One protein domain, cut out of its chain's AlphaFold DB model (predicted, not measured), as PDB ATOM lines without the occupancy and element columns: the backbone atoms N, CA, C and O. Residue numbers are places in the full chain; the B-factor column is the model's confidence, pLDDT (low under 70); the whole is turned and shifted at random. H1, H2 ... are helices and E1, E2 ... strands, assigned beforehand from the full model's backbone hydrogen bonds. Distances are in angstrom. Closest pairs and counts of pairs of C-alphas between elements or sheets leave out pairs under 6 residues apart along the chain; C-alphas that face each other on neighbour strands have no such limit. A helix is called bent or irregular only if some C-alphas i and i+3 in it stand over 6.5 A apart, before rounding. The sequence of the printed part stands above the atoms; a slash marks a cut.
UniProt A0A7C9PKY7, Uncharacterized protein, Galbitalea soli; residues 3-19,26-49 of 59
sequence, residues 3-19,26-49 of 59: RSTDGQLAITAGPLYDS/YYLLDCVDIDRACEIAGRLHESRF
ATOM      1  N   ARG A   3     127.977 264.052 224.897       75.06
ATOM      2  CA  ARG A   3     127.166 262.867 225.216       75.06
ATOM      3  C   ARG A   3     127.646 262.277 226.537       75.06
ATOM      4  O   ARG A   3     128.851 262.145 226.738       75.06
ATOM      5  N   SER A   4     126.700 261.915 227.398       78.69
ATOM      6  CA  SER A   4     126.957 261.106 228.589       78.69
ATOM      7  C   SER A   4     126.398 259.706 228.362       78.69
ATOM      8  O   SER A   4     125.213 259.563 228.059       78.69
ATOM      9  N   THR A   5     127.254 258.696 228.490       78.69
ATOM     10  CA  THR A   5     126.877 257.277 228.502       78.69
ATOM     11  C   THR A   5     127.615 256.630 229.670       78.69
ATOM     12  O   THR A   5     128.828 256.794 229.778       78.69
ATOM     13  N   ASP A   6     126.899 255.954 230.571       79.81
ATOM     14  CA  ASP A   6     127.464 255.276 231.754       79.81
ATOM     15  C   ASP A   6     128.403 256.153 232.608       79.81
ATOM     16  O   ASP A   6     129.421 255.708 233.138       79.81
ATOM     17  N   GLY A   7     128.081 257.444 232.721       82.88
ATOM     18  CA  GLY A   7     128.873 258.417 233.479       82.88
ATOM     19  C   GLY A   7     130.172 258.862 232.796       82.88
ATOM     20  O   GLY A   7     130.906 259.663 233.370       82.88
ATOM     21  N   GLN A   8     130.457 258.389 231.581       77.00
ATOM     22  CA  GLN A   8     131.591 258.844 230.781       77.00
ATOM     23  C   GLN A   8     131.172 259.986 229.854       77.00
ATOM     24  O   GLN A   8     130.194 259.887 229.108       77.00
ATOM     25  N   LEU A   9     131.935 261.080 229.906       82.38
ATOM     26  CA  LEU A   9     131.704 262.275 229.103       82.38
ATOM     27  C   LEU A   9     132.497 262.193 227.795       82.38
ATOM     28  O   LEU A   9     133.726 262.229 227.810       82.38
ATOM     29  N   ALA A  10     131.799 262.146 226.661       81.06
ATOM     30  CA  ALA A  10     132.409 262.251 225.338       81.06
ATOM     31  C   ALA A  10     132.127 263.631 224.727       81.06
ATOM     32  O   ALA A  10     130.967 264.040 224.605       81.06
ATOM     33  N   ILE A  11     133.189 264.336 224.320       83.06
ATOM     34  CA  ILE A  11     133.120 265.658 223.678       83.06
ATOM     35  C   ILE A  11     133.692 265.553 222.262       83.06
ATOM     36  O   ILE A  11     134.813 265.093 222.067       83.06
ATOM     37  N   THR A  12     132.932 266.005 221.266       75.31
ATOM     38  CA  THR A  12     133.360 266.064 219.855       75.31
ATOM     39  C   THR A  12     133.135 267.461 219.286       75.31
ATOM     40  O   THR A  12     132.093 268.070 219.536       75.31
ATOM     41  N   ALA A  13     134.076 267.959 218.481       62.84
ATOM     42  CA  ALA A  13     134.034 269.298 217.879       62.84
ATOM     43  C   ALA A  13     133.189 269.394 216.585       62.84
ATOM     44  O   ALA A  13     133.301 270.371 215.853       62.84
ATOM     45  N   GLY A  14     132.358 268.387 216.292       60.59
ATOM     46  CA  GLY A  14     131.519 268.331 215.088       60.59
ATOM     47  C   GLY A  14     130.016 268.538 215.353       60.59
ATOM     48  O   GLY A  14     129.574 268.406 216.505       60.59
ATOM     49  N   PRO A  15     129.228 268.851 214.305       60.34
ATOM     50  CA  PRO A  15     127.759 268.888 214.332       60.34
ATOM     51  C   PRO A  15     127.160 267.479 214.449       60.34
ATOM     52  O   PRO A  15     127.770 266.527 213.974       60.34
ATOM     53  N   LEU A  16     125.987 267.342 215.095       60.59
ATOM     54  CA  LEU A  16     125.349 266.049 215.430       60.59
ATOM     55  C   LEU A  16     125.182 265.106 214.223       60.59
ATOM     56  O   LEU A  16     125.287 263.894 214.395       60.59
ATOM     57  N   TYR A  17     124.976 265.673 213.032       56.97
ATOM     58  CA  TYR A  17     124.841 265.001 211.740       56.97
ATOM     59  C   TYR A  17     125.435 265.880 210.620       56.97
ATOM     60  O   TYR A  17     125.561 267.091 210.792       56.97
ATOM     61  N   ASP A  18     125.793 265.266 209.487       59.44
ATOM     62  CA  ASP A  18     126.339 265.921 208.276       59.44
ATOM     63  C   ASP A  18     125.244 266.561 207.388       59.44
ATOM     64  O   ASP A  18     125.516 267.117 206.328       59.44
ATOM     65  N   SER A  19     123.976 266.472 207.803       57.53
ATOM     66  CA  SER A  19     122.850 267.117 207.130       57.53
ATOM     67  C   SER A  19     122.591 268.505 207.711       57.53
ATOM     68  O   SER A  19     122.656 268.725 208.920       57.53
ATOM     69  N   TYR A  26     112.757 271.989 220.133       89.50
ATOM     70  CA  TYR A  26     111.661 271.034 220.249       89.50
ATOM     71  C   TYR A  26     110.633 271.552 221.255       89.50
ATOM     72  O   TYR A  26     110.975 272.276 222.192       89.50
ATOM     73  N   TYR A  27     109.379 271.146 221.069       91.94
ATOM     74  CA  TYR A  27     108.310 271.323 222.046       91.94
ATOM     75  C   TYR A  27     108.040 269.978 222.715       91.94
ATOM     76  O   TYR A  27     107.977 268.950 222.041       91.94
ATOM     77  N   LEU A  28     107.863 269.984 224.034       94.31
ATOM     78  CA  LEU A  28     107.297 268.851 224.760       94.31
ATOM     79  C   LEU A  28     105.863 269.196 225.124       94.31
ATOM     80  O   LEU A  28     105.601 270.254 225.696       94.31
ATOM     81  N   LEU A  29     104.950 268.304 224.764       93.12
ATOM     82  CA  LEU A  29     103.526 268.465 224.988       93.12
ATOM     83  C   LEU A  29     103.026 267.279 225.804       93.12
ATOM     84  O   LEU A  29     103.353 266.136 225.493       93.12
ATOM     85  N   ASP A  30     102.208 267.570 226.810       94.94
ATOM     86  CA  ASP A  30     101.318 266.580 227.404       94.94
ATOM     87  C   ASP A  30     100.002 266.621 226.619       94.94
ATOM     88  O   ASP A  30      99.355 267.669 226.510       94.94
ATOM     89  N   CYS A  31      99.674 265.517 225.960       94.06
ATOM     90  CA  CYS A  31      98.551 265.404 225.039       94.06
ATOM     91  C   CYS A  31      97.877 264.052 225.224       94.06
ATOM     92  O   CYS A  31      98.529 263.046 225.482       94.06
ATOM     93  N   VAL A  32      96.559 264.042 225.039       94.31
ATOM     94  CA  VAL A  32      95.742 262.828 225.159       94.31
ATOM     95  C   VAL A  32      96.100 261.767 224.114       94.31
ATOM     96  O   VAL A  32      95.986 260.579 224.394       94.31
ATOM     97  N   ASP A  33      96.549 262.193 222.932       95.31
ATOM     98  CA  ASP A  33      96.962 261.343 221.820       95.31
ATOM     99  C   ASP A  33      97.831 262.123 220.813       95.31
ATOM    100  O   ASP A  33      98.081 263.329 220.948       95.31
ATOM    101  N   ILE A  34      98.323 261.406 219.798       95.31
ATOM    102  CA  ILE A  34      99.172 261.967 218.744       95.31
ATOM    103  C   ILE A  34      98.407 262.909 217.807       95.31
ATOM    104  O   ILE A  34      98.994 263.868 217.305       95.31
ATOM    105  N   ASP A  35      97.106 262.696 217.611       97.12
ATOM    106  CA  ASP A  35      96.281 263.553 216.757       97.12
ATOM    107  C   ASP A  35      96.190 264.959 217.356       97.12
ATOM    108  O   ASP A  35      96.420 265.956 216.661       97.12
ATOM    109  N   ARG A  36      95.995 265.057 218.677       97.38
ATOM    110  CA  ARG A  36      96.012 266.337 219.384       97.38
ATOM    111  C   ARG A  36      97.368 267.038 219.297       97.38
ATOM    112  O   ARG A  36      97.412 268.262 219.141       97.38
ATOM    113  N   ALA A  37      98.467 266.290 219.371       97.19
ATOM    114  CA  ALA A  37      99.809 266.845 219.201       97.19
ATOM    115  C   ALA A  37     100.022 267.390 217.773       97.19
ATOM    116  O   ALA A  37     100.549 268.495 217.611       97.19
ATOM    117  N   CYS A  38      99.547 266.679 216.744       96.94
ATOM    118  CA  CYS A  38      99.586 267.123 215.349       96.94
ATOM    119  C   CYS A  38      98.769 268.406 215.115       96.94
ATOM    120  O   CYS A  38      99.243 269.323 214.439       96.94
ATOM    121  N   GLU A  39      97.577 268.521 215.708       97.88
ATOM    122  CA  GLU A  39      96.777 269.751 215.641       97.88
ATOM    123  C   GLU A  39      97.514 270.961 216.230       97.88
ATOM    124  O   GLU A  39      97.460 272.060 215.669       97.88
ATOM    125  N   ILE A  40      98.187 270.776 217.371       97.44
ATOM    126  CA  ILE A  40      98.978 271.832 218.013       97.44
ATOM    127  C   ILE A  40     100.167 272.201 217.124       97.44
ATOM    128  O   ILE A  40     100.367 273.389 216.863       97.44
ATOM    129  N   ALA A  41     100.902 271.213 216.605       96.44
ATOM    130  CA  ALA A  41     102.033 271.434 215.708       96.44
ATOM    131  C   ALA A  41     101.631 272.256 214.472       96.44
ATOM    132  O   ALA A  41     102.289 273.242 214.140       96.44
ATOM    133  N   GLY A  42     100.490 271.943 213.848       96.56
ATOM    134  CA  GLY A  42      99.970 272.696 212.701       96.56
ATOM    135  C   GLY A  42      99.673 274.173 212.994       96.56
ATOM    136  O   GLY A  42      99.689 274.998 212.079       96.56
ATOM    137  N   ARG A  43      99.444 274.538 214.262       96.94
ATOM    138  CA  ARG A  43      99.177 275.922 214.692       96.94
ATOM    139  C   ARG A  43     100.435 276.725 215.021       96.94
ATOM    140  O   ARG A  43     100.330 277.946 215.157       96.94
ATOM    141  N   LEU A  44     101.597 276.088 215.161       94.31
ATOM    142  CA  LEU A  44     102.851 276.785 215.446       94.31
ATOM    143  C   LEU A  44     103.254 277.667 214.263       94.31
ATOM    144  O   LEU A  44     103.081 277.294 213.109       94.31
ATOM    145  N   HIS A  45     103.816 278.844 214.538       93.62
ATOM    146  CA  HIS A  45     104.236 279.769 213.478       93.62
ATOM    147  C   HIS A  45     105.264 279.136 212.525       93.62
ATOM    148  O   HIS A  45     105.238 279.385 211.322       93.62
ATOM    149  N   GLU A  46     106.118 278.271 213.075       88.44
ATOM    150  CA  GLU A  46     107.176 277.522 212.395       88.44
ATOM    151  C   GLU A  46     106.649 276.597 211.288       88.44
ATOM    152  O   GLU A  46     107.324 276.426 210.272       88.44
ATOM    153  N   SER A  47     105.417 276.085 211.426       92.31
ATOM    154  CA  SER A  47     104.798 275.176 210.447       92.31
ATOM    155  C   SER A  47     104.623 275.816 209.064       92.31
ATOM    156  O   SER A  47     104.426 275.124 208.068       92.31
ATOM    157  N   ARG A  48     104.718 277.152 208.985       93.06
ATOM    158  CA  ARG A  48     104.672 277.925 207.736       93.06
ATOM    159  C   ARG A  48     105.980 277.900 206.949       93.06
ATOM    160  O   ARG A  48     105.960 278.236 205.769       93.06
ATOM    161  N   PHE A  49     107.097 277.569 207.594       87.06
ATOM    162  CA  PHE A  49     108.433 277.661 207.002       87.06
ATOM    163  C   PHE A  49     109.063 276.290 206.763       87.06
ATOM    164  O   PHE A  49     109.843 276.147 205.825       87.06
TER     165      PHE A  49
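AT A GLANCE: This is residues 3 to 19 and 26 to 49 of the 59 residues of an uncharacterized protein of Galbitalea soli (UniProt A0A7C9PKY7). A small two-stranded hairpin, E1 and E2, makes one end of an extended model, and a helix, H1, with the short H2 just past its last residue, makes the other end. Residues 12 to 19 trail from the hairpin and residues 26 to 33 lead into H1, with a cut between these two stretches. The printed part has 41 residues with two named strands and two named helices, in the order E1, E2, H1, H2; the sheet, in the order E1 - E2, is antiparallel and the class is mixed, helices and strands. The whole is extended, with a radius of gyration of the C-alphas of 16.7 A, and only just flat, with spans of 39 by 26 by 13 A.

IN THESE COORDINATES: Find C-alpha 3 at (127.166, 262.867, 225.216), where E1 begins; it holds residues 3 to 5. Go on to residues 8 to 11, which are E2, 10.0 A from first to last C-alpha. Past the cut, look for C-alpha 34 at (99.172, 261.967, 218.744): from there H1, residues 34 to 43, runs 14.5 A to its last C-alpha. H2, residues 45 to 48, is 6.0 A long and ends at C-alpha 48 at (104.672, 277.925, 207.736); it is neither bent nor irregular, but only just, with C-alphas 45 and 48 6.0 A apart.

HOW THE PARTS SIT: Start at the sheet, where E1 and E2 form a hairpin with a tight link of 2 residues. They are antiparallel, with 159 degrees between their directions, and C-alphas 4 and 9 face each other at 4.9 A. Look there for N 3 and O 10 at 3.0 A and N 8 and O 5 at 2.9 A, both within hydrogen-bond range. E1 is apart from H1. H2 is apart from both E1 and E2. H1 and H2, joined by a tight link of 1 residue, are close but not clearly touching: their closest C-alphas, those of Ala 41 and Ser 47, are 7.0 A apart. In H1 every O i to N i+4 pair is within hydrogen-bond range; H2 is too short for such a pair, and its 1 pair of O i to N i+3 is within range.

THE WHOLE: The two C-alphas farthest apart are those of Gly 7 and Arg 48, at 40.4 A. Residues 20 to 25 are not printed, and C-alphas 19 and 26 are 17.7 A apart across this cut, which lies in the link from E2 to H1. Three stretches stand free: residues 4 to 10, of which 8 to 10 belong to E2; residues 13 to 19; and residues 42 to 49, of which 45 to 48 belong to H2. The mean pLDDT of the printed part is 84.8, and you will find values under 70 at residues 13 to 19.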